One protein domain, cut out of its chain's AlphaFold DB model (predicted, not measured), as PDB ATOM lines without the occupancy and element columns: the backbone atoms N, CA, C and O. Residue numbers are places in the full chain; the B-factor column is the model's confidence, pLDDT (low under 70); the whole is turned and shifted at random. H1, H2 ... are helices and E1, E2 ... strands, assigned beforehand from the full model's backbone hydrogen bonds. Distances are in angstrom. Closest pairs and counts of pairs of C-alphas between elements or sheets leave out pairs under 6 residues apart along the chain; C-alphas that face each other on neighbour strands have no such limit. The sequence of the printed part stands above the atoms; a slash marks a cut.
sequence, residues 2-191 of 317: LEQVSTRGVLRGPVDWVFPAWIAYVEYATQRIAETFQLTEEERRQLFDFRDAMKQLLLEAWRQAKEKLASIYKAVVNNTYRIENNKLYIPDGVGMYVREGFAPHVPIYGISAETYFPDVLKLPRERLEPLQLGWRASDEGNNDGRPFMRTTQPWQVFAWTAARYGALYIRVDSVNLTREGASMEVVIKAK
ATOM      1  N   LEU A   2     124.673 134.227 134.015       94.06
ATOM      2  CA  LEU A   2     125.823 135.052 133.577       94.06
ATOM      3  C   LEU A   2     127.132 134.751 134.314       94.06
ATOM      4  O   LEU A   2     128.197 134.788 133.714       94.06
ATOM      5  N   GLU A   3     127.053 134.407 135.599       92.38
ATOM      6  CA  GLU A   3     128.216 133.980 136.380       92.38
ATOM      7  C   GLU A   3     128.866 132.690 135.853       92.38
ATOM      8  O   GLU A   3     130.090 132.573 135.870       92.38
ATOM      9  N   GLN A   4     128.077 131.726 135.366       93.56
ATOM     10  CA  GLN A   4     128.638 130.524 134.750       93.56
ATOM     11  C   GLN A   4     129.296 130.866 133.411       93.56
ATOM     12  O   GLN A   4     130.428 130.447 133.187       93.56
ATOM     13  N   VAL A   5     128.652 131.686 132.570       94.06
ATOM     14  CA  VAL A   5     129.238 132.115 131.287       94.06
ATOM     15  C   VAL A   5     130.543 132.876 131.502       94.06
ATOM     16  O   VAL A   5     131.525 132.578 130.836       94.06
ATOM     17  N   SER A   6     130.596 133.782 132.480       92.94
ATOM     18  CA  SER A   6     131.788 134.582 132.779       92.94
ATOM     19  C   SER A   6     132.913 133.799 133.453       92.94
ATOM     20  O   SER A   6     134.073 134.211 133.418       92.94
ATOM     21  N   THR A   7     132.596 132.664 134.078       90.81
ATOM     22  CA  THR A   7     133.576 131.845 134.803       90.81
ATOM     23  C   THR A   7     134.068 130.657 133.997       90.81
ATOM     24  O   THR A   7     135.247 130.334 134.052       90.81
ATOM     25  N   ARG A   8     133.170 129.999 133.266       91.12
ATOM     26  CA  ARG A   8     133.426 128.720 132.595       91.12
ATOM     27  C   ARG A   8     133.179 128.768 131.092       91.12
ATOM     28  O   ARG A   8     133.458 127.788 130.416       91.12
ATOM     29  N   GLY A   9     132.574 129.837 130.573       94.00
ATOM     30  CA  GLY A   9     132.183 129.947 129.166       94.00
ATOM     31  C   GLY A   9     130.971 129.107 128.767       94.00
ATOM     32  O   GLY A   9     130.245 129.508 127.867       94.00
ATOM     33  N   VAL A  10     130.729 127.986 129.448       94.62
ATOM     34  CA  VAL A  10     129.658 127.014 129.190       94.62
ATOM     35  C   VAL A  10     128.591 127.096 130.284       94.62
ATOM     36  O   VAL A  10     128.907 127.294 131.460       94.62
ATOM     37  N   LEU A  11     127.329 126.886 129.906       96.31
ATOM     38  CA  LEU A  11     126.228 126.657 130.843       96.31
ATOM     39  C   LEU A  11     126.102 125.158 131.132       96.31
ATOM     40  O   LEU A  11     125.850 124.374 130.216       96.31
ATOM     41  N   ARG A  12     126.288 124.771 132.401       94.94
ATOM     42  CA  ARG A  12     126.168 123.385 132.875       94.94
ATOM     43  C   ARG A  12     125.205 123.271 134.050       94.94
ATOM     44  O   ARG A  12     125.247 124.081 134.980       94.94
ATOM     45  N   GLY A  13     124.353 122.254 134.012       95.44
ATOM     46  CA  GLY A  13     123.381 121.971 135.067       95.44
ATOM     47  C   GLY A  13     122.316 120.963 134.632       95.44
ATOM     48  O   GLY A  13     122.478 120.311 133.599       95.44
ATOM     49  N   PRO A  14     121.222 120.813 135.394       95.25
ATOM     50  CA  PRO A  14     120.066 120.026 134.969       95.25
ATOM     51  C   PRO A  14     119.502 120.533 133.639       95.25
ATOM     52  O   PRO A  14     119.539 121.734 133.371       95.25
ATOM     53  N   VAL A  15     118.931 119.648 132.819       95.12
ATOM     54  CA  VAL A  15     118.331 120.034 131.526       95.12
ATOM     55  C   VAL A  15     117.232 121.085 131.694       95.12
ATOM     56  O   VAL A  15     117.199 122.048 130.931       95.12
ATOM     57  N   ASP A  16     116.423 120.978 132.750       95.62
ATOM     58  CA  ASP A  16     115.395 121.971 133.100       95.62
ATOM     59  C   ASP A  16     115.950 123.338 133.518       95.62
ATOM     60  O   ASP A  16     115.200 124.301 133.632       95.62
ATOM     61  N   TRP A  17     117.261 123.450 133.726       97.31
ATOM     62  CA  TRP A  17     117.928 124.722 133.979       97.31
ATOM     63  C   TRP A  17     118.738 125.206 132.774       97.31
ATOM     64  O   TRP A  17     118.704 126.389 132.448       97.31
ATOM     65  N   VAL A  18     119.463 124.310 132.097       97.25
ATOM     66  CA  VAL A  18     120.397 124.665 131.015       97.25
ATOM     67  C   VAL A  18     119.679 125.314 129.837       97.25
ATOM     68  O   VAL A  18     120.142 126.347 129.361       97.25
ATOM     69  N   PHE A  19     118.551 124.761 129.386       97.94
ATOM     70  CA  PHE A  19     117.809 125.323 128.253       97.94
ATOM     71  C   PHE A  19     117.209 126.702 128.577       97.94
ATOM     72  O   PHE A  19     117.507 127.649 127.845       97.94
ATOM     73  N   PRO A  20     116.479 126.892 129.699       98.25
ATOM     74  CA  PRO A  20     116.060 128.229 130.123       98.25
ATOM     75  C   PRO A  20     117.223 129.210 130.315       98.25
ATOM     76  O   PRO A  20     117.110 130.378 129.951       98.25
ATOM     77  N   ALA A  21     118.365 128.753 130.837       98.25
ATOM     78  CA  ALA A  21     119.552 129.590 130.988       98.25
ATOM     79  C   ALA A  21     120.128 130.036 129.631       98.25
ATOM     80  O   ALA A  21     120.557 131.182 129.505       98.25
ATOM     81  N   TRP A  22     120.121 129.167 128.617       98.38
ATOM     82  CA  TRP A  22     120.502 129.523 127.249       98.38
ATOM     83  C   TRP A  22     119.546 130.547 126.635       98.38
ATOM     84  O   TRP A  22     120.014 131.543 126.087       98.38
ATOM     85  N   ILE A  23     118.230 130.353 126.776       98.56
ATOM     86  CA  ILE A  23     117.214 131.303 126.288       98.56
ATOM     87  C   ILE A  23     117.419 132.674 126.939       98.56
ATOM     88  O   ILE A  23     117.568 133.673 126.239       98.56
ATOM     89  N   ALA A  24     117.540 132.709 128.268       98.62
ATOM     90  CA  ALA A  24     117.787 133.942 129.010       98.62
ATOM     91  C   ALA A  24     119.105 134.618 128.600       98.62
ATOM     92  O   ALA A  24     119.212 135.843 128.628       98.62
ATOM     93  N   TYR A  25     120.130 133.844 128.221       98.75
ATOM     94  CA  TYR A  25     121.377 134.411 127.709       98.75
ATOM     95  C   TYR A  25     121.197 135.031 126.327       98.75
ATOM     96  O   TYR A  25     121.715 136.117 126.091       98.75
ATOM     97  N   VAL A  26     120.477 134.366 125.422       98.75
ATOM     98  CA  VAL A  26     120.185 134.894 124.083       98.75
ATOM     99  C   VAL A  26     119.400 136.202 124.186       98.75
ATOM    100  O   VAL A  26     119.774 137.191 123.557       98.75
ATOM    101  N   GLU A  27     118.368 136.244 125.030       98.75
ATOM    102  CA  GLU A  27     117.589 137.457 125.306       98.75
ATOM    103  C   GLU A  27     118.473 138.571 125.886       98.75
ATOM    104  O   GLU A  27     118.464 139.695 125.388       98.75
ATOM    105  N   TYR A  28     119.309 138.246 126.877       98.75
ATOM    106  CA  TYR A  28     120.275 139.187 127.445       98.75
ATOM    107  C   TYR A  28     121.244 139.740 126.392       98.75
ATOM    108  O   TYR A  28     121.402 140.953 126.277       98.75
ATOM    109  N   ALA A  29     121.911 138.872 125.633       98.75
ATOM    110  CA  ALA A  29     122.955 139.269 124.696       98.75
ATOM    111  C   ALA A  29     122.390 140.140 123.569       98.75
ATOM    112  O   ALA A  29     122.951 141.191 123.271       98.75
ATOM    113  N   THR A  30     121.255 139.744 122.990       98.75
ATOM    114  CA  THR A  30     120.588 140.508 121.923       98.75
ATOM    115  C   THR A  30     120.140 141.881 122.409       98.75
ATOM    116  O   THR A  30     120.440 142.876 121.754       98.75
ATOM    117  N   GLN A  31     119.532 141.962 123.597       98.62
ATOM    118  CA  GLN A  31     119.152 143.236 124.205       98.62
ATOM    119  C   GLN A  31     120.369 144.139 124.435       98.62
ATOM    120  O   GLN A  31     120.374 145.297 124.024       98.62
ATOM    121  N   ARG A  32     121.442 143.607 125.034       98.62
ATOM    122  CA  ARG A  32     122.662 144.380 125.311       98.62
ATOM    123  C   ARG A  32     123.349 144.869 124.041       98.62
ATOM    124  O   ARG A  32     123.840 145.994 124.030       98.62
ATOM    125  N   ILE A  33     123.372 144.060 122.985       98.75
ATOM    126  CA  ILE A  33     123.901 144.468 121.679       98.75
ATOM    127  C   ILE A  33     123.051 145.606 121.105       98.75
ATOM    128  O   ILE A  33     123.608 146.625 120.711       98.75
ATOM    129  N   ALA A  34     121.722 145.473 121.124       98.44
ATOM    130  CA  ALA A  34     120.801 146.478 120.597       98.44
ATOM    131  C   ALA A  34     120.836 147.815 121.367       98.44
ATOM    132  O   ALA A  34     120.501 148.860 120.810       98.44
ATOM    133  N   GLU A  35     121.197 147.792 122.652       98.19
ATOM    134  CA  GLU A  35     121.385 148.988 123.487       98.19
ATOM    135  C   GLU A  35     122.737 149.677 123.270       98.19
ATOM    136  O   GLU A  35     122.849 150.873 123.518       98.19
ATOM    137  N   THR A  36     123.766 148.930 122.858       98.25
ATOM    138  CA  THR A  36     125.155 149.422 122.844       98.25
ATOM    139  C   THR A  36     125.623 149.794 121.443       98.25
ATOM    140  O   THR A  36     126.259 150.825 121.255       98.25
ATOM    141  N   PHE A  37     125.303 148.971 120.444       98.06
ATOM    142  CA  PHE A  37     125.718 149.205 119.067       98.06
ATOM    143  C   PHE A  37     124.694 150.060 118.324       98.06
ATOM    144  O   PHE A  37     123.482 149.893 118.476       98.06
ATOM    145  N   GLN A  38     125.190 150.961 117.477       96.94
ATOM    146  CA  GLN A  38     124.343 151.767 116.609       96.94
ATOM    147  C   GLN A  38     123.805 150.900 115.465       96.94
ATOM    148  O   GLN A  38     124.496 150.627 114.483       96.94
ATOM    149  N   LEU A  39     122.559 150.458 115.618       98.06
ATOM    150  CA  LEU A  39     121.829 149.678 114.623       98.06
ATOM    151  C   LEU A  39     120.764 150.549 113.966       98.06
ATOM    152  O   LEU A  39     120.097 151.338 114.639       98.06
ATOM    153  N   THR A  40     120.576 150.366 112.663       98.19
ATOM    154  CA  THR A  40     119.376 150.866 111.982       98.19
ATOM    155  C   THR A  40     118.130 150.128 112.490       98.19
ATOM    156  O   THR A  40     118.238 149.049 113.075       98.19
ATOM    157  N   GLU A  41     116.938 150.675 112.242       97.94
ATOM    158  CA  GLU A  41     115.673 150.000 112.584       97.94
ATOM    159  C   GLU A  41     115.585 148.594 111.973       97.94
ATOM    160  O   GLU A  41     115.199 147.635 112.641       97.94
ATOM    161  N   GLU A  42     116.033 148.451 110.723       98.19
ATOM    162  CA  GLU A  42     116.088 147.168 110.026       98.19
ATOM    163  C   GLU A  42     116.999 146.164 110.741       98.19
ATOM    164  O   GLU A  42     116.620 145.024 110.990       98.19
ATOM    165  N   GLU A  43     118.202 146.588 111.116       98.56
ATOM    166  CA  GLU A  43     119.175 145.718 111.778       98.56
ATOM    167  C   GLU A  43     118.745 145.360 113.197       98.56
ATOM    168  O   GLU A  43     118.933 144.230 113.640       98.56
ATOM    169  N   ARG A  44     118.116 146.300 113.909       98.44
ATOM    170  CA  ARG A  44     117.514 146.040 115.216       98.44
ATOM    171  C   ARG A  44     116.413 144.987 115.098       98.44
ATOM    172  O   ARG A  44     116.389 144.059 115.905       98.44
ATOM    173  N   ARG A  45     115.551 145.092 114.082       98.50
ATOM    174  CA  ARG A  45     114.528 144.078 113.793       98.50
ATOM    175  C   ARG A  45     115.167 142.720 113.509       98.50
ATOM    176  O   ARG A  45     114.838 141.762 114.194       98.50
ATOM    177  N   GLN A  46     116.155 142.658 112.616       98.56
ATOM    178  CA  GLN A  46     116.879 141.419 112.298       98.56
ATOM    179  C   GLN A  46     117.514 140.768 113.537       98.56
ATOM    180  O   GLN A  46     117.443 139.553 113.708       98.56
ATOM    181  N   LEU A  47     118.110 141.558 114.437       98.81
ATOM    182  CA  LEU A  47     118.690 141.042 115.680       98.81
ATOM    183  C   LEU A  47     117.632 140.427 116.611       98.81
ATOM    184  O   LEU A  47     117.902 139.419 117.272       98.81
ATOM    185  N   PHE A  48     116.441 141.022 116.684       98.69
ATOM    186  CA  PHE A  48     115.339 140.482 117.479       98.69
ATOM    187  C   PHE A  48     114.652 139.291 116.805       98.69
ATOM    188  O   PHE A  48     114.320 138.333 117.498       98.69
ATOM    189  N   ASP A  49     114.565 139.257 115.478       98.75
ATOM    190  CA  ASP A  49     114.119 138.070 114.743       98.75
ATOM    191  C   ASP A  49     115.081 136.892 114.980       98.75
ATOM    192  O   ASP A  49     114.655 135.758 115.213       98.75
ATOM    193  N   PHE A  50     116.394 137.153 115.017       98.75
ATOM    194  CA  PHE A  50     117.404 136.171 115.424       98.75
ATOM    195  C   PHE A  50     117.190 135.662 116.852       98.75
ATOM    196  O   PHE A  50     117.248 134.451 117.092       98.75
ATOM    197  N   ARG A  51     116.929 136.568 117.804       98.69
ATOM    198  CA  ARG A  51     116.614 136.211 119.197       98.69
ATOM    199  C   ARG A  51     115.431 135.250 119.253       98.69
ATOM    200  O   ARG A  51     115.505 134.227 119.934       98.69
ATOM    201  N   ASP A  52     114.361 135.582 118.544       98.75
ATOM    202  CA  ASP A  52     113.099 134.855 118.607       98.75
ATOM    203  C   ASP A  52     113.217 133.491 117.913       98.75
ATOM    204  O   ASP A  52     112.784 132.482 118.476       98.75
ATOM    205  N   ALA A  53     113.925 133.417 116.780       98.62
ATOM    206  CA  ALA A  53     114.265 132.156 116.122       98.62
ATOM    207  C   ALA A  53     115.102 131.236 117.029       98.62
ATOM    208  O   ALA A  53     114.791 130.054 117.181       98.62
ATOM    209  N   MET A  54     116.133 131.777 117.689       98.50
ATOM    210  CA  MET A  54     116.938 131.030 118.660       98.50
ATOM    211  C   MET A  54     116.104 130.560 119.854       98.50
ATOM    212  O   MET A  54     116.257 129.427 120.301       98.50
ATOM    213  N   LYS A  55     115.202 131.395 120.375       98.62
ATOM    214  CA  LYS A  55     114.317 131.024 121.483       98.62
ATOM    215  C   LYS A  55     113.405 129.855 121.113       98.62
ATOM    216  O   LYS A  55     113.337 128.899 121.882       98.62
ATOM    217  N   GLN A  56     112.752 129.904 119.951       98.44
ATOM    218  CA  GLN A  56     111.897 128.805 119.482       98.44
ATOM    219  C   GLN A  56     112.698 127.514 119.292       98.44
ATOM    220  O   GLN A  56     112.334 126.479 119.849       98.44
ATOM    221  N   LEU A  57     113.855 127.602 118.625       98.12
ATOM    222  CA  LEU A  57     114.779 126.480 118.446       98.12
ATOM    223  C   LEU A  57     115.137 125.807 119.785       98.12
ATOM    224  O   LEU A  57     115.121 124.581 119.907       98.12
ATOM    225  N   LEU A  58     115.465 126.609 120.799       98.38
ATOM    226  CA  LEU A  58     115.847 126.123 122.123       98.38
ATOM    227  C   LEU A  58     114.672 125.491 122.877       98.38
ATOM    228  O   LEU A  58     114.871 124.488 123.559       98.38
ATOM    229  N   LEU A  59     113.461 126.040 122.757       98.56
ATOM    230  CA  LEU A  59     112.256 125.473 123.371       98.56
ATOM    231  C   LEU A  59     111.911 124.101 122.775       98.56
ATOM    232  O   LEU A  59     111.623 123.159 123.516       98.56
ATOM    233  N   GLU A  60     111.994 123.960 121.453       98.31
ATOM    234  CA  GLU A  60     111.768 122.681 120.777       98.31
ATOM    235  C   GLU A  60     112.823 121.645 121.166       98.31
ATOM    236  O   GLU A  60     112.485 120.509 121.522       98.31
ATOM    237  N   ALA A  61     114.100 122.040 121.152       98.12
ATOM    238  CA  ALA A  61     115.203 121.168 121.539       98.12
ATOM    239  C   ALA A  61     115.102 120.745 123.010       98.12
ATOM    240  O   ALA A  61     115.409 119.600 123.341       98.12
ATOM    241  N   TRP A  62     114.614 121.630 123.885       98.25
ATOM    242  CA  TRP A  62     114.378 121.316 125.290       98.25
ATOM    243  C   TRP A  62     113.318 120.227 125.456       98.25
ATOM    244  O   TRP A  62     113.558 119.250 126.169       98.25
ATOM    245  N   ARG A  63     112.179 120.350 124.762       98.00
ATOM    246  CA  ARG A  63     111.116 119.333 124.779       98.00
ATOM    247  C   ARG A  63     111.654 117.972 124.336       98.00
ATOM    248  O   ARG A  63     111.520 117.000 125.078       98.00
ATOM    249  N   GLN A  64     112.349 117.922 123.199       96.56
ATOM    250  CA  GLN A  64     112.911 116.669 122.687       96.56
ATOM    251  C   GLN A  64     113.985 116.085 123.622       96.56
ATOM    252  O   GLN A  64     114.031 114.873 123.835       96.56
ATOM    253  N   ALA A  65     114.842 116.924 124.214       96.38
ATOM    254  CA  ALA A  65     115.851 116.477 125.172       96.38
ATOM    255  C   ALA A  65     115.213 115.829 126.410       96.38
ATOM    256  O   ALA A  65     115.681 114.783 126.860       96.38
ATOM    257  N   LYS A  66     114.135 116.420 126.942       96.19
ATOM    258  CA  LYS A  66     113.403 115.874 128.094       96.19
ATOM    259  C   LYS A  66     112.777 114.521 127.782       96.19
ATOM    260  O   LYS A  66     112.962 113.586 128.555       96.19
ATOM    261  N   GLU A  67     112.087 114.412 126.649       95.25
ATOM    262  CA  GLU A  67     111.468 113.160 126.200       95.25
ATOM    263  C   GLU A  67     112.515 112.051 126.056       95.25
ATOM    264  O   GLU A  67     112.385 110.985 126.657       95.25
ATOM    265  N   LYS A  68     113.617 112.329 125.347       95.19
ATOM    266  CA  LYS A  68     114.702 111.358 125.151       95.19
ATOM    267  C   LYS A  68     115.344 110.927 126.467       95.19
ATOM    268  O   LYS A  68     115.570 109.736 126.667       95.19
ATOM    269  N   LEU A  69     115.635 111.864 127.370       94.50
ATOM    270  CA  LEU A  69     116.237 111.538 128.667       94.50
ATOM    271  C   LEU A  69     115.300 110.713 129.551       94.50
ATOM    272  O   LEU A  69     115.767 109.786 130.211       94.50
ATOM    273  N   ALA A  70     113.995 110.993 129.528       94.56
ATOM    274  CA  ALA A  70     113.002 110.190 130.236       94.56
ATOM    275  C   ALA A  70     112.934 108.755 129.685       94.56
ATOM    276  O   ALA A  70     112.949 107.801 130.466       94.56
ATOM    277  N   SER A  71     112.941 108.583 128.356       95.06
ATOM    278  CA  SER A  71     112.972 107.254 127.732       95.06
ATOM    279  C   SER A  71     114.256 106.487 128.059       95.06
ATOM    280  O   SER A  71     114.193 105.302 128.383       95.06
ATOM    281  N   ILE A  72     115.416 107.157 128.048       94.62
ATOM    282  CA  ILE A  72     116.695 106.554 128.455       94.62
ATOM    283  C   ILE A  72     116.642 106.113 129.915       94.62
ATOM    284  O   ILE A  72     116.983 104.972 130.217       94.62
ATOM    285  N   TYR A  73     116.180 106.984 130.813       93.81
ATOM    286  CA  TYR A  73     116.059 106.659 132.230       93.81
ATOM    287  C   TYR A  73     115.156 105.440 132.455       93.81
ATOM    288  O   TYR A  73     115.557 104.495 133.131       93.81
ATOM    289  N   LYS A  74     113.979 105.410 131.820       95.44
ATOM    290  CA  LYS A  74     113.046 104.278 131.896       95.44
ATOM    291  C   LYS A  74     113.673 102.980 131.381       95.44
ATOM    292  O   LYS A  74     113.505 101.939 132.009       95.44
ATOM    293  N   ALA A  75     114.406 103.035 130.268       95.44
ATOM    294  CA  ALA A  75     115.079 101.864 129.713       95.44
ATOM    295  C   ALA A  75     116.183 101.333 130.641       95.44
ATOM    296  O   ALA A  75     116.325 100.122 130.798       95.44
ATOM    297  N   VAL A  76     116.930 102.227 131.295       93.62
ATOM    298  CA  VAL A  76     117.957 101.856 132.279       93.62
ATOM    299  C   VAL A  76     117.330 101.217 133.519       93.62
ATOM    300  O   VAL A  76     117.763 100.141 133.918       93.62
ATOM    301  N   VAL A  77     116.287 101.828 134.092       96.38
ATOM    302  CA  VAL A  77     115.597 101.307 135.289       96.38
ATOM    303  C   VAL A  77     114.966  99.938 135.032       96.38
ATOM    304  O   VAL A  77     115.041  99.060 135.885       96.38
ATOM    305  N   ASN A  78     114.394  99.733 133.847       95.69
ATOM    306  CA  ASN A  78     113.743  98.473 133.483       95.69
ATOM    307  C   ASN A  78     114.707  97.437 132.883       95.69
ATOM    308  O   ASN A  78     114.261  96.369 132.470       95.69
ATOM    309  N   ASN A  79     116.005  97.748 132.795       94.25
ATOM    310  CA  ASN A  79     117.022  96.910 132.160       94.25
ATOM    311  C   ASN A  79     116.672  96.495 130.710       94.25
ATOM    312  O   ASN A  79     116.965  95.385 130.275       94.25
ATOM    313  N   THR A  80     116.032  97.393 129.955       95.75
ATOM    314  CA  THR A  80     115.618  97.182 128.553       95.75
ATOM    315  C   THR A  80     116.512  97.913 127.548       95.75
ATOM    316  O   THR A  80     116.104  98.183 126.417       95.75
ATOM    317  N   TYR A  81     117.735  98.262 127.950       94.75
ATOM    318  CA  TYR A  81     118.727  98.916 127.100       94.75
ATOM    319  C   TYR A  81     119.825  97.937 126.670       94.75
ATOM    320  O   TYR A  81     120.052  96.904 127.295       94.75
ATOM    321  N   ARG A  82     120.547  98.291 125.607       93.81
ATOM    322  CA  ARG A  82     121.720  97.549 125.123       93.81
ATOM    323  C   ARG A  82     122.834  98.521 124.773       93.81
ATOM    324  O   ARG A  82     122.569  99.550 124.159       93.81
ATOM    325  N   ILE A  83     124.073  98.200 125.132       92.81
ATOM    326  CA  ILE A  83     125.242  99.008 124.767       92.81
ATOM    327  C   ILE A  83     126.081  98.238 123.759       92.81
ATOM    328  O   ILE A  83     126.626  97.192 124.085       92.81
ATOM    329  N   GLU A  84     126.214  98.781 122.554       93.00
ATOM    330  CA  GLU A  84     127.055  98.220 121.498       93.00
ATOM    331  C   GLU A  84     127.602  99.322 120.593       93.00
ATOM    332  O   GLU A  84     126.946 100.338 120.368       93.00
ATOM    333  N   ASN A  85     128.799  99.118 120.035       89.31
ATOM    334  CA  ASN A  85     129.404 100.022 119.048       89.31
ATOM    335  C   ASN A  85     129.412 101.501 119.486       89.31
ATOM    336  O   ASN A  85     129.081 102.396 118.705       89.31
ATOM    337  N   ASN A  86     129.784 101.760 120.748       92.00
ATOM    338  CA  ASN A  86     129.794 103.095 121.364       92.00
ATOM    339  C   ASN A  86     128.419 103.791 121.413       92.00
ATOM    340  O   ASN A  86     128.348 105.023 121.459       92.00
ATOM    341  N   LYS A  87     127.322 103.030 121.397       93.44
ATOM    342  CA  LYS A  87     125.948 103.537 121.464       93.44
ATOM    343  C   LYS A  87     125.161 102.797 122.537       93.44
ATOM    344  O   LYS A  87     125.271 101.583 122.668       93.44
ATOM    345  N   LEU A  88     124.335 103.539 123.261       93.31
ATOM    346  CA  LEU A  88     123.264 103.011 124.089       93.31
ATOM    347  C   LEU A  88     121.977 103.028 123.264       93.31
ATOM    348  O   LEU A  88     121.486 104.084 122.853       93.31
ATOM    349  N   TYR A  89     121.448 101.836 123.031       92.81
ATOM    350  CA  TYR A  89     120.171 101.588 122.390       92.81
ATOM    351  C   TYR A  89     119.086 101.437 123.450       92.81
ATOM    352  O   TYR A  89     119.268 100.739 124.446       92.81
ATOM    353  N   ILE A  90     117.960 102.088 123.198       93.19
ATOM    354  CA  ILE A  90     116.698 101.929 123.920       93.19
ATOM    355  C   ILE A  90     115.662 101.348 122.943       93.19
ATOM    356  O   ILE A  90     115.936 101.330 121.739       93.19
ATOM    357  N   PRO A  91     114.484 100.887 123.401       87.81
ATOM    358  CA  PRO A  91     113.465 100.328 122.506       87.81
ATOM    359  C   PRO A  91     113.110 101.235 121.313       87.81
ATOM    360  O   PRO A  91     112.927 100.746 120.203       87.81
ATOM    361  N   ASP A  92     113.140 102.556 121.515       81.88
ATOM    362  CA  ASP A  92     112.813 103.568 120.498       81.88
ATOM    363  C   ASP A  92     114.004 103.947 119.581       81.88
ATOM    364  O   ASP A  92     113.941 104.921 118.829       81.88
ATOM    365  N   GLY A  93     115.122 103.214 119.647       83.94
ATOM    366  CA  GLY A  93     116.296 103.399 118.790       83.94
ATOM    367  C   GLY A  93     117.553 103.864 119.530       83.94
ATOM    368  O   GLY A  93     117.851 103.431 120.643       83.94
ATOM    369  N   VAL A  94     118.364 104.716 118.890       83.88
ATOM    370  CA  VAL A  94     119.607 105.223 119.502       83.88
ATOM    371  C   VAL A  94     119.259 106.268 120.557       83.88
ATOM    372  O   VAL A  94     118.865 107.389 120.224       83.88
ATOM    373  N   GLY A  95     119.439 105.902 121.825       85.56
ATOM    374  CA  GLY A  95     119.225 106.797 122.957       85.56
ATOM    375  C   GLY A  95     120.391 107.765 123.134       85.56
ATOM    376  O   GLY A  95     120.197 108.976 123.192       85.56
ATOM    377  N   MET A  96     121.616 107.240 123.189       93.62
ATOM    378  CA  MET A  96     122.803 108.026 123.532       93.62
ATOM    379  C   MET A  96     124.062 107.459 122.879       93.62
ATOM    380  O   MET A  96     124.202 106.251 122.714       93.62
ATOM    381  N   TYR A  97     125.012 108.324 122.550       92.88
ATOM    382  CA  TYR A  97     126.363 107.925 122.163       92.88
ATOM    383  C   TYR A  97     127.266 107.924 123.398       92.88
ATOM    384  O   TYR A  97     127.271 108.890 124.156       92.88
ATOM    385  N   VAL A  98     128.034 106.851 123.595       90.62
ATOM    386  CA  VAL A  98     128.855 106.574 124.792       90.62
ATOM    387  C   VAL A  98     130.304 106.247 124.421       90.62
ATOM    388  O   VAL A  98     130.905 105.307 124.927       90.62
ATOM    389  N   ARG A  99     130.867 107.005 123.476       88.38
ATOM    390  CA  ARG A  99     132.229 106.775 122.986       88.38
ATOM    391  C   ARG A  99     133.264 107.004 124.087       88.38
ATOM    392  O   ARG A  99     133.276 108.060 124.718       88.38
ATOM    393  N   GLU A 100     134.180 106.053 124.236       79.81
ATOM    394  CA  GLU A 100     135.310 106.168 125.157       79.81
ATOM    395  C   GLU A 100     136.116 107.458 124.916       79.81
ATOM    396  O   GLU A 100     136.391 107.840 123.774       79.81
ATOM    397  N   GLY A 101     136.465 108.153 126.002       79.12
ATOM    398  CA  GLY A 101     137.189 109.428 125.967       79.12
ATOM    399  C   GLY A 101     136.330 110.663 125.665       79.12
ATOM    400  O   GLY A 101     136.858 111.775 125.680       79.12
ATOM    401  N   PHE A 102     135.022 110.504 125.429       83.50
ATOM    402  CA  PHE A 102     134.086 111.607 125.196       83.50
ATOM    403  C   PHE A 102     132.967 111.612 126.236       83.50
ATOM    404  O   PHE A 102     132.594 110.578 126.787       83.50
ATOM    405  N   ALA A 103     132.408 112.796 126.496       89.06
ATOM    406  CA  ALA A 103     131.182 112.888 127.275       89.06
ATOM    407  C   ALA A 103     130.055 112.149 126.530       89.06
ATOM    408  O   ALA A 103     129.886 112.375 125.323       89.06
ATOM    409  N   PRO A 104     129.280 111.288 127.214       93.56
ATOM    410  CA  PRO A 104     128.075 110.728 126.634       93.56
ATOM    411  C   PRO A 104     127.150 111.838 126.145       93.56
ATOM    412  O   PRO A 104     127.015 112.862 126.817       93.56
ATOM    413  N   HIS A 105     126.513 111.660 124.991       94.94
ATOM    414  CA  HIS A 105     125.625 112.688 124.456       94.94
ATOM    415  C   HIS A 105     124.364 112.124 123.822       94.94
ATOM    416  O   HIS A 105     124.372 111.096 123.137       94.94
ATOM    417  N   VAL A 106     123.268 112.834 124.060       95.44
ATOM    418  CA  VAL A 106     121.947 112.538 123.518       95.44
ATOM    419  C   VAL A 106     121.767 113.361 122.244       95.44
ATOM    420  O   VAL A 106     121.822 114.590 122.318       95.44
ATOM    421  N   PRO A 107     121.574 112.729 121.077       94.69
ATOM    422  CA  PRO A 107     121.399 113.448 119.825       94.69
ATOM    423  C   PRO A 107     120.024 114.125 119.762       94.69
ATOM    424  O   PRO A 107     119.007 113.534 120.148       94.69
ATOM    425  N   ILE A 108     120.005 115.340 119.222       95.38
ATOM    426  CA  ILE A 108     118.807 116.122 118.922       95.38
ATOM    427  C   ILE A 108     118.630 116.123 117.399       95.38
ATOM    428  O   ILE A 108     119.564 116.405 116.652       95.38
ATOM    429  N   TYR A 109     117.446 115.739 116.922       92.06
ATOM    430  CA  TYR A 109     117.183 115.524 115.497       92.06
ATOM    431  C   TYR A 109     116.082 116.444 114.990       92.06
ATOM    432  O   TYR A 109     115.045 116.583 115.637       92.06
ATOM    433  N   GLY A 110     116.293 117.002 113.794       91.81
ATOM    434  CA  GLY A 110     115.274 117.737 113.039       91.81
ATOM    435  C   GLY A 110     114.958 119.146 113.546       91.81
ATOM    436  O   GLY A 110     114.057 119.774 113.009       91.81
ATOM    437  N   ILE A 111     115.686 119.650 114.547       94.62
ATOM    438  CA  ILE A 111     115.420 120.953 115.169       94.62
ATOM    439  C   ILE A 111     116.453 121.961 114.671       94.62
ATOM    440  O   ILE A 111     117.620 121.933 115.073       94.62
ATOM    441  N   SER A 112     116.030 122.826 113.749       97.06
ATOM    442  CA  SER A 112     116.878 123.838 113.117       97.06
ATOM    443  C   SER A 112     116.101 125.090 112.722       97.06
ATOM    444  O   SER A 112     114.897 125.018 112.509       97.06
ATOM    445  N   ALA A 113     116.803 126.209 112.564       97.56
ATOM    446  CA  ALA A 113     116.242 127.488 112.156       97.56
ATOM    447  C   ALA A 113     117.111 128.161 111.083       97.56
ATOM    448  O   ALA A 113     118.343 128.099 111.125       97.56
ATOM    449  N   GLU A 114     116.452 128.835 110.147       98.06
ATOM    450  CA  GLU A 114     117.055 129.812 109.239       98.06
ATOM    451  C   GLU A 114     116.811 131.202 109.817       98.06
ATOM    452  O   GLU A 114     115.692 131.523 110.214       98.06
ATOM    453  N   THR A 115     117.846 132.029 109.892       98.12
ATOM    454  CA  THR A 115     117.728 133.371 110.470       98.12
ATOM    455  C   THR A 115     118.795 134.308 109.905       98.12
ATOM    456  O   THR A 115     119.633 133.894 109.100       98.12
ATOM    457  N   TYR A 116     118.772 135.576 110.303       98.56
ATOM    458  CA  TYR A 116     119.721 136.590 109.872       98.56
ATOM    459  C   TYR A 116     120.292 137.329 111.079       98.56
ATOM    460  O   TYR A 116     119.545 137.799 111.929       98.56
ATOM    461  N   PHE A 117     121.615 137.457 111.151       98.69
ATOM    462  CA  PHE A 117     122.290 138.265 112.164       98.69
ATOM    463  C   PHE A 117     122.844 139.537 111.505       98.69
ATOM    464  O   PHE A 117     123.591 139.414 110.535       98.69
ATOM    465  N   PRO A 118     122.506 140.749 111.970       98.56
ATOM    466  CA  PRO A 118     122.948 141.980 111.312       98.56
ATOM    467  C   PRO A 118     124.458 142.221 111.458       98.56
ATOM    468  O   PRO A 118     125.112 141.668 112.345       98.56
ATOM    469  N   ASP A 119     125.017 143.089 110.610       98.25
ATOM    470  CA  ASP A 119     126.379 143.601 110.796       98.25
ATOM    471  C   ASP A 119     126.402 144.568 111.989       98.25
ATOM    472  O   ASP A 119     126.201 145.773 111.842       98.25
ATOM    473  N   VAL A 120     126.584 144.021 113.192       98.25
ATOM    474  CA  VAL A 120     126.589 144.796 114.443       98.25
ATOM    475  C   VAL A 120     127.888 145.571 114.652       98.25
ATOM    476  O   VAL A 120     127.884 146.582 115.345       98.25
ATOM    477  N   LEU A 121     129.002 145.100 114.082       97.94
ATOM    478  CA  LEU A 121     130.327 145.659 114.354       97.94
ATOM    479  C   LEU A 121     130.671 146.831 113.431       97.94
ATOM    480  O   LEU A 121     131.554 147.613 113.779       97.94
ATOM    481  N   LYS A 122     130.021 146.933 112.259       96.88
ATOM    482  CA  LYS A 122     130.284 147.972 111.242       96.88
ATOM    483  C   LYS A 122     131.760 148.075 110.864       96.88
ATOM    484  O   LYS A 122     132.271 149.153 110.559       96.88
ATOM    485  N   LEU A 123     132.478 146.954 110.933       96.62
ATOM    486  CA  LEU A 123     133.905 146.941 110.660       96.62
ATOM    487  C   LEU A 123     134.141 146.940 109.150       96.62
ATOM    488  O   LEU A 123     133.513 146.153 108.435       96.62
ATOM    489  N   PRO A 124     135.091 147.750 108.655       96.56
ATOM    490  CA  PRO A 124     135.520 147.641 107.272       96.56
ATOM    491  C   PRO A 124     136.210 146.283 107.057       96.56
ATOM    492  O   PRO A 124     136.665 145.635 108.014       96.56
ATOM    493  N   ARG A 125     136.278 145.815 105.804       94.56
ATOM    494  CA  ARG A 125     136.743 144.451 105.484       94.56
ATOM    495  C   ARG A 125     138.149 144.173 106.011       94.56
ATOM    496  O   ARG A 125     138.400 143.083 106.510       94.56
ATOM    497  N   GLU A 126     139.018 145.175 106.000       94.94
ATOM    498  CA  GLU A 126     140.406 145.111 106.460       94.94
ATOM    499  C   GLU A 126     140.511 144.792 107.959       94.94
ATOM    500  O   GLU A 126     141.511 144.236 108.403       94.94
ATOM    501  N   ARG A 127     139.471 145.106 108.746       95.81
ATOM    502  CA  ARG A 127     139.381 144.751 110.174       95.81
ATOM    503  C   ARG A 127     138.532 143.509 110.430       95.81
ATOM    504  O   ARG A 127     138.786 142.793 111.394       95.81
ATOM    505  N   LEU A 128     137.546 143.228 109.581       97.62
ATOM    506  CA  LEU A 128     136.706 142.037 109.709       97.62
ATOM    507  C   LEU A 128     137.455 140.750 109.328       97.62
ATOM    508  O   LEU A 128     137.340 139.738 110.020       97.62
ATOM    509  N   GLU A 129     138.232 140.777 108.245       97.38
ATOM    510  CA  GLU A 129     138.957 139.604 107.742       97.38
ATOM    511  C   GLU A 129     139.946 139.017 108.764       97.38
ATOM    512  O   GLU A 129     139.907 137.801 108.964       97.38
ATOM    513  N   PRO A 130     140.752 139.818 109.491       97.75
ATOM    514  CA  PRO A 130     141.571 139.327 110.599       97.75
ATOM    515  C   PRO A 130     140.794 138.540 111.665       97.75
ATOM    516  O   PRO A 130     141.271 137.506 112.133       97.75
ATOM    517  N   LEU A 131     139.585 138.983 112.035       98.00
ATOM    518  CA  LEU A 131     138.737 138.266 112.997       98.00
ATOM    519  C   LEU A 131     138.262 136.923 112.429       98.00
ATOM    520  O   LEU A 131     138.297 135.899 113.109       98.00
ATOM    521  N   GLN A 132     137.837 136.916 111.165       98.25
ATOM    522  CA  GLN A 132     137.414 135.701 110.467       98.25
ATOM    523  C   GLN A 132     138.563 134.695 110.326       98.25
ATOM    524  O   GLN A 132     138.356 133.489 110.467       98.25
ATOM    525  N   LEU A 133     139.773 135.191 110.069       98.06
ATOM    526  CA  LEU A 133     140.980 134.393 109.906       98.06
ATOM    527  C   LEU A 133     141.345 133.640 111.192       98.06
ATOM    528  O   LEU A 133     141.619 132.441 111.143       98.06
ATOM    529  N   GLY A 134     141.312 134.304 112.348       97.69
ATOM    530  CA  GLY A 134     141.618 133.646 113.618       97.69
ATOM    531  C   GLY A 134     140.552 132.637 114.046       97.69
ATOM    532  O   GLY A 134     140.885 131.540 114.503       97.69
ATOM    533  N   TRP A 135     139.269 132.931 113.809       98.00
ATOM    534  CA  TRP A 135     138.215 131.921 113.951       98.00
ATOM    535  C   TRP A 135     138.473 130.709 113.053       98.00
ATOM    536  O   TRP A 135     138.386 129.573 113.521       98.00
ATOM    537  N   ARG A 136     138.881 130.937 111.798       97.44
ATOM    538  CA  ARG A 136     139.227 129.873 110.852       97.44
ATOM    539  C   ARG A 136     140.415 129.018 111.294       97.44
ATOM    540  O   ARG A 136     140.402 127.800 111.095       97.44
ATOM    541  N   ALA A 137     141.423 129.636 111.896       96.44
ATOM    542  CA  ALA A 137     142.568 128.933 112.461       96.44
ATOM    543  C   ALA A 137     142.206 128.108 113.714       96.44
ATOM    544  O   ALA A 137     142.954 127.197 114.064       96.44
ATOM    545  N   SER A 138     141.061 128.387 114.352       94.75
ATOM    546  CA  SER A 138     140.592 127.744 115.587       94.75
ATOM    547  C   SER A 138     139.328 126.892 115.381       94.75
ATOM    548  O   SER A 138     139.323 125.997 114.538       94.75
ATOM    549  N   ASP A 139     138.246 127.142 116.116       91.38
ATOM    550  CA  ASP A 139     137.043 126.302 116.177       91.38
ATOM    551  C   ASP A 139     136.228 126.269 114.867       91.38
ATOM    552  O   ASP A 139     135.417 125.361 114.663       91.38
ATOM    553  N   GLU A 140     136.418 127.229 113.951       97.06
ATOM    554  CA  GLU A 140     135.626 127.300 112.719       97.06
ATOM    555  C   GLU A 140     136.012 126.193 111.718       97.06
ATOM    556  O   GLU A 140     137.143 126.063 111.229       97.06
ATOM    557  N   GLY A 141     135.010 125.397 111.360       96.19
ATOM    558  CA  GLY A 141     135.075 124.371 110.336       96.19
ATOM    559  C   GLY A 141     134.661 124.860 108.947       96.19
ATOM    560  O   GLY A 141     134.316 126.018 108.712       96.19
ATOM    561  N   ASN A 142     134.684 123.924 107.999       95.81
ATOM    562  CA  ASN A 142     134.163 124.112 106.648       95.81
ATOM    563  C   ASN A 142     133.117 123.030 106.355       95.81
ATOM    564  O   ASN A 142     133.424 121.848 106.497       95.81
ATOM    565  N   ASN A 143     131.910 123.434 105.965       93.19
ATOM    566  CA  ASN A 143     130.838 122.538 105.546       93.19
ATOM    567  C   ASN A 143     130.310 122.998 104.183       93.19
ATOM    568  O   ASN A 143     129.680 124.054 104.092       93.19
ATOM    569  N   ASP A 144     130.590 122.228 103.132       92.06
ATOM    570  CA  ASP A 144     130.226 122.534 101.738       92.06
ATOM    571  C   ASP A 144     130.709 123.917 101.265       92.06
ATOM    572  O   ASP A 144     129.967 124.700 100.668       92.06
ATOM    573  N   GLY A 145     131.951 124.275 101.605       94.81
ATOM    574  CA  GLY A 145     132.534 125.571 101.240       94.81
ATOM    575  C   GLY A 145     132.002 126.751 102.059       94.81
ATOM    576  O   GLY A 145     132.242 127.904 101.693       94.81
ATOM    577  N   ARG A 146     131.278 126.499 103.155       97.25
ATOM    578  CA  ARG A 146     130.734 127.531 104.047       97.25
ATOM    579  C   ARG A 146     131.338 127.428 105.453       97.25
ATOM    580  O   ARG A 146     131.490 126.313 105.963       97.25
ATOM    581  N   PRO A 147     131.652 128.563 106.103       98.19
ATOM    582  CA  PRO A 147     132.067 128.583 107.500       98.19
ATOM    583  C   PRO A 147     130.985 128.006 108.415       98.19
ATOM    584  O   PRO A 147     129.802 128.331 108.268       98.19
ATOM    585  N   PHE A 148     131.381 127.178 109.378       97.50
ATOM    586  CA  PHE A 148     130.485 126.742 110.446       97.50
ATOM    587  C   PHE A 148     131.231 126.595 111.770       97.50
ATOM    588  O   PHE A 148     132.432 126.338 111.783       97.50
ATOM    589  N   MET A 149     130.510 126.706 112.879       97.12
ATOM    590  CA  MET A 149     131.028 126.496 114.226       97.12
ATOM    591  C   MET A 149     130.150 125.495 114.968       97.12
ATOM    592  O   MET A 149     128.926 125.520 114.827       97.12
ATOM    593  N   ARG A 150     130.777 124.625 115.766       96.69
ATOM    594  CA  ARG A 150     130.099 123.862 116.820       96.69
ATOM    595  C   ARG A 150     130.580 124.383 118.156       96.69
ATOM    596  O   ARG A 150     131.784 124.527 118.346       96.69
ATOM    597  N   THR A 151     129.667 124.675 119.067       96.81
ATOM    598  CA  THR A 151     130.049 125.171 120.387       96.81
ATOM    599  C   THR A 151     129.028 124.804 121.452       96.81
ATOM    600  O   THR A 151     127.834 124.681 121.190       96.81
ATOM    601  N   THR A 152     129.514 124.667 122.683       96.56
ATOM    602  CA  THR A 152     128.696 124.583 123.901       96.56
ATOM    603  C   THR A 152     128.673 125.905 124.677       96.56
ATOM    604  O   THR A 152     128.113 125.987 125.772       96.56
ATOM    605  N   GLN A 153     129.297 126.951 124.132       97.38
ATOM    606  CA  GLN A 153     129.472 128.242 124.779       97.38
ATOM    607  C   GLN A 153     128.547 129.280 124.143       97.38
ATOM    608  O   GLN A 153     128.740 129.642 122.980       97.38
ATOM    609  N   PRO A 154     127.576 129.829 124.888       97.94
ATOM    610  CA  PRO A 154     126.617 130.762 124.314       97.94
ATOM    611  C   PRO A 154     127.253 132.069 123.839       97.94
ATOM    612  O   PRO A 154     126.824 132.626 122.838       97.94
ATOM    613  N   TRP A 155     128.324 132.538 124.480       98.56
ATOM    614  CA  TRP A 155     129.025 133.743 124.029       98.56
ATOM    615  C   TRP A 155     129.756 133.542 122.692       98.56
ATOM    616  O   TRP A 155     129.859 134.489 121.916       98.56
ATOM    617  N   GLN A 156     130.238 132.324 122.392       98.25
ATOM    618  CA  GLN A 156     130.912 132.040 121.118       98.25
ATOM    619  C   GLN A 156     129.939 132.132 119.943       98.25
ATOM    620  O   GLN A 156     130.348 132.592 118.884       98.25
ATOM    621  N   VAL A 157     128.662 131.774 120.142       98.25
ATOM    622  CA  VAL A 157     127.604 131.951 119.133       98.25
ATOM    623  C   VAL A 157     127.593 133.393 118.635       98.25
ATOM    624  O   VAL A 157     127.816 133.624 117.454       98.25
ATOM    625  N   PHE A 158     127.441 134.358 119.541       98.75
ATOM    626  CA  PHE A 158     127.378 135.777 119.189       98.75
ATOM    627  C   PHE A 158     128.710 136.339 118.690       98.75
ATOM    628  O   PHE A 158     128.741 137.104 117.730       98.75
ATOM    629  N   ALA A 159     129.820 135.975 119.337       98.62
ATOM    630  CA  ALA A 159     131.140 136.468 118.954       98.62
ATOM    631  C   ALA A 159     131.516 136.010 117.532       98.62
ATOM    632  O   ALA A 159     132.004 136.797 116.722       98.62
ATOM    633  N   TRP A 160     131.224 134.752 117.195       98.62
ATOM    634  CA  TRP A 160     131.462 134.223 115.859       98.62
ATOM    635  C   TRP A 160     130.482 134.781 114.823       98.62
ATOM    636  O   TRP A 160     130.921 135.195 113.750       98.62
ATOM    637  N   THR A 161     129.178 134.863 115.126       98.38
ATOM    638  CA  THR A 161     128.194 135.420 114.180       98.38
ATOM    639  C   THR A 161     128.430 136.897 113.904       98.38
ATOM    640  O   THR A 161     128.186 137.329 112.787       98.38
ATOM    641  N   ALA A 162     128.974 137.668 114.845       98.50
ATOM    642  CA  ALA A 162     129.366 139.050 114.583       98.50
ATOM    643  C   ALA A 162     130.511 139.156 113.555       98.50
ATOM    644  O   ALA A 162     130.529 140.080 112.747       98.50
ATOM    645  N   ALA A 163     131.435 138.186 113.528       98.12
ATOM    646  CA  ALA A 163     132.473 138.094 112.496       98.12
ATOM    647  C   ALA A 163     131.969 137.451 111.183       98.12
ATOM    648  O   ALA A 163     132.577 137.628 110.125       98.12
ATOM    649  N   ARG A 164     130.868 136.693 111.237       97.94
ATOM    650  CA  ARG A 164     130.250 135.952 110.123       97.94
ATOM    651  C   ARG A 164     128.774 136.325 109.942       97.94
ATOM    652  O   ARG A 164     127.931 135.445 109.780       97.94
ATOM    653  N   TYR A 165     128.475 137.623 109.976       98.25
ATOM    654  CA  TYR A 165     127.100 138.128 109.988       98.25
ATOM    655  C   TYR A 165     126.336 137.783 108.703       98.25
ATOM    656  O   TYR A 165     126.900 137.359 107.695       98.25
ATOM    657  N   GLY A 166     125.032 137.993 108.703       98.50
ATOM    658  CA  GLY A 166     124.156 137.740 107.574       98.50
ATOM    659  C   GLY A 166     123.290 136.509 107.788       98.50
ATOM    660  O   GLY A 166     122.919 136.193 108.915       98.50
ATOM    661  N   ALA A 167     122.964 135.805 106.706       98.69
ATOM    662  CA  ALA A 167     122.112 134.628 106.749       98.69
ATOM    663  C   ALA A 167     122.818 133.460 107.453       98.69
ATOM    664  O   ALA A 167     123.959 133.111 107.121       98.69
ATOM    665  N   LEU A 168     122.112 132.827 108.385       98.50
ATOM    666  CA  LEU A 168     122.583 131.737 109.226       98.50
ATOM    667  C   LEU A 168     121.620 130.551 109.156       98.50
ATOM    668  O   LEU A 168     120.405 130.722 109.154       98.50
ATOM    669  N   TYR A 169     122.187 129.349 109.194       98.31
ATOM    670  CA  TYR A 169     121.467 128.135 109.572       98.31
ATOM    671  C   TYR A 169     121.963 127.670 110.934       98.31
ATOM    672  O   TYR A 169     123.174 127.535 111.133       98.31
ATOM    673  N   ILE A 170     121.042 127.422 111.858       98.12
ATOM    674  CA  ILE A 170     121.345 127.063 113.242       98.12
ATOM    675  C   ILE A 170     120.608 125.787 113.606       98.12
ATOM    676  O   ILE A 170     119.447 125.621 113.250       98.12
ATOM    677  N   ARG A 171     121.261 124.895 114.346       97.62
ATOM    678  CA  ARG A 171     120.606 123.732 114.949       97.62
ATOM    679  C   ARG A 171     121.199 123.397 116.305       97.62
ATOM    680  O   ARG A 171     122.371 123.673 116.561       97.62
ATOM    681  N   VAL A 172     120.404 122.742 117.139       97.31
ATOM    682  CA  VAL A 172     120.901 122.058 118.335       97.31
ATOM    683  C   VAL A 172     121.248 120.626 117.927       97.31
ATOM    684  O   VAL A 172     120.378 119.906 117.450       97.31
ATOM    685  N   ASP A 173     122.517 120.230 118.052       94.94
ATOM    686  CA  ASP A 173     122.998 118.909 117.596       94.94
ATOM    687  C   ASP A 173     122.803 117.844 118.675       94.94
ATOM    688  O   ASP A 173     122.424 116.705 118.397       94.94
ATOM    689  N   SER A 174     123.109 118.201 119.924       95.88
ATOM    690  CA  SER A 174     123.139 117.240 121.018       95.88
ATOM    691  C   SER A 174     123.108 117.890 122.401       95.88
ATOM    692  O   SER A 174     123.375 119.083 122.584       95.88
ATOM    693  N   VAL A 175     122.796 117.062 123.398       96.81
ATOM    694  CA  VAL A 175     122.965 117.358 124.821       96.81
ATOM    695  C   VAL A 175     124.072 116.467 125.376       96.81
ATOM    696  O   VAL A 175     123.920 115.250 125.457       96.81
ATOM    697  N   ASN A 176     125.176 117.082 125.784       96.12
ATOM    698  CA  ASN A 176     126.323 116.431 126.404       96.12
ATOM    699  C   ASN A 176     126.070 116.240 127.900       96.12
ATOM    700  O   ASN A 176     125.770 117.203 128.607       96.12
ATOM    701  N   LEU A 177     126.250 115.020 128.396       94.12
ATOM    702  CA  LEU A 177     126.060 114.649 129.793       94.12
ATOM    703  C   LEU A 177     127.420 114.505 130.475       94.12
ATOM    704  O   LEU A 177     128.236 113.659 130.114       94.12
ATOM    705  N   THR A 178     127.673 115.345 131.476       91.56
ATOM    706  CA  THR A 178     128.914 115.314 132.260       91.56
ATOM    707  C   THR A 178     128.604 115.189 133.747       91.56
ATOM    708  O   THR A 178     127.479 115.441 134.179       91.56
ATOM    709  N   ARG A 179     129.620 114.874 134.560       88.94
ATOM    710  CA  ARG A 179     129.487 114.879 136.029       88.94
ATOM    711  C   ARG A 179     129.118 116.254 136.599       88.94
ATOM    712  O   ARG A 179     128.572 116.329 137.688       88.94
ATOM    713  N   GLU A 180     129.395 117.335 135.868       88.25
ATOM    714  CA  GLU A 180     129.038 118.705 136.258       88.25
ATOM    715  C   GLU A 180     127.624 119.118 135.809       88.25
ATOM    716  O   GLU A 180     127.207 120.252 136.049       88.25
ATOM    717  N   GLY A 181     126.894 118.224 135.137       93.19
ATOM    718  CA  GLY A 181     125.582 118.485 134.555       93.19
ATOM    719  C   GLY A 181     125.570 118.388 133.032       93.19
ATOM    720  O   GLY A 181     126.589 118.127 132.379       93.19
ATOM    721  N   ALA A 182     124.383 118.593 132.467       95.88
ATOM    722  CA  ALA A 182     124.167 118.646 131.034       95.88
ATOM    723  C   ALA A 182     124.719 119.952 130.444       95.88
ATOM    724  O   ALA A 182     124.755 120.984 131.113       95.88
ATOM    725  N   SER A 183     125.122 119.914 129.182       96.62
ATOM    726  CA  SER A 183     125.391 121.088 128.347       96.62
ATOM    727  C   SER A 183     124.867 120.826 126.943       96.62
ATOM    728  O   SER A 183     124.678 119.677 126.560       96.62
ATOM    729  N   MET A 184     124.613 121.879 126.182       95.38
ATOM    730  CA  MET A 184     124.020 121.777 124.853       95.38
ATOM    731  C   MET A 184     125.042 122.178 123.796       95.38
ATOM    732  O   MET A 184     125.720 123.188 123.969       95.38
ATOM    733  N   GLU A 185     125.138 121.399 122.720       96.62
ATOM    734  CA  GLU A 185     125.946 121.726 121.547       96.62
ATOM    735  C   GLU A 185     125.073 122.354 120.457       96.62
ATOM    736  O   GLU A 185     124.093 121.765 119.993       96.62
ATOM    737  N   VAL A 186     125.453 123.558 120.038       97.50
ATOM    738  CA  VAL A 186     124.824 124.303 118.949       97.50
ATOM    739  C   VAL A 186     125.759 124.299 117.749       97.50
ATOM    740  O   VAL A 186     126.964 124.522 117.887       97.50
ATOM    741  N   VAL A 187     125.194 124.079 116.565       97.69
ATOM    742  CA  VAL A 187     125.889 124.218 115.284       97.69
ATOM    743  C   VAL A 187     125.325 125.413 114.542       97.69
ATOM    744  O   VAL A 187     124.112 125.523 114.374       97.69
ATOM    745  N   ILE A 188     126.209 126.279 114.059       97.88
ATOM    746  CA  ILE A 188     125.857 127.485 113.307       97.88
ATOM    747  C   ILE A 188     126.645 127.477 112.004       97.88
ATOM    748  O   ILE A 188     127.861 127.305 112.021       97.88
ATOM    749  N   LYS A 189     125.962 127.657 110.873       98.38
ATOM    750  CA  LYS A 189     126.540 127.742 109.525       98.38
ATOM    751  C   LYS A 189     126.251 129.121 108.942       98.38
ATOM    752  O   LYS A 189     125.092 129.518 108.860       98.38
ATOM    753  N   ALA A 190     127.288 129.820 108.492       98.38
ATOM    754  CA  ALA A 190     127.159 131.137 107.879       98.38
ATOM    755  C   ALA A 190     126.925 130.998 106.370       98.38
ATOM    756  O   ALA A 190     127.819 130.608 105.616       98.38
ATOM    757  N   LYS A 191     125.711 131.310 105.917       98.19
ATOM    758  CA  LYS A 191     125.290 131.165 104.516       98.19
ATOM    759  C   LYS A 191     125.685 132.348 103.642       98.19
ATOM    760  O   LYS A 191     125.936 132.153 102.453       98.19
TER     761      LYS A 191
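What this domain is: This is residues 2 to 191 of the 317 residues of an uncharacterized protein of Thermoproteus sp. JCHS_4 (UniProt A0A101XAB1). A long helical hairpin, H2 and H3, runs beside a strongly twisted sheet of six strands built round the long hairpin E8 and E9; H3 lies along this sheet and reaches past it to a small sheet, E1 E2 E3, at one end of the whole. H5 packs on E8 and E9 and on H2, H4 packs on H5, and the short H1 is close to H2 and H5. The printed part has 190 residues, mixed helices and strands, with five named helices and nine named strands in the order H1 H2 H3 E1 E2 E3 E4 E5 H4 E6 E7 H5 E8 E9. The larger sheet is branched, the small one runs E1 E2 E3, and both are antiparallel. The whole is compact, with a radius of gyration of the C-alphas of 17.9 A, and elongated, spanning 59 by 30 by 30 A.

Where its parts are: H1, residues 2 to 8, begins at C-alpha 2 (125.823, 135.052, 133.577). H2 is residues 15 to 36, 31.4 A, and H3 residues 41 to 77, 53.7 A. E1 is 82 to 84, E2 87 to 90, E3 93 to 97, E4 105 to 107 and E5 112 to 117. H4 is 125 to 137, 18.0 A; E6 is 141 to 143, E7 146 to 151 and H5 154 to 163. E8, 166 to 178, 33.7 A, bends by 51 degrees at residue 169. E9, 181 to 190, 29.6 A, ends at C-alpha 190 (127.159, 131.137, 107.879).

How they stand to each other: E8 has E4 and E5 on one side (N 106 to O 175, 2.9 A; N 113 to O 170, 2.8 A) and E9 on the other (N 176 to O 183, 2.8 A). E7 pairs with E9 (N 149 to O 188, 2.8 A) and E6 (N 141 to O 148, 2.8 A). H3 is on this sheet at a height of 8.1 A, along the strands; H5 is over E8 and E9 at 8.8 A. H2 and H3 touch, closest C-alphas Ile 23 and Lys 55, 5.6 A, at a shallow tilt of 9 degrees, opposite ways. H4 and H5 touch, closest C-alphas Gln 132 and Ala 163, 5.9 A. H3 also makes two layers, helix on sheet, with the meander E1 E2 E3, each strand the antiparallel neighbour of the one before (N 82 to O 89, 3.0 A; N 88 to O 96, 2.8 A). Every O i to N i+4 pair is within hydrogen-bond range in H1 and H3; H2 has 17 of 18, H4 7 of 9, H5 4 of 6.

The domain as a whole: The two C-alphas farthest apart, Asn 78 and Glu 126, are 60.1 A apart. The printed part has no cut and no long link. Mean pLDDT of the printed part is 95.8, and no printed residue is under 70.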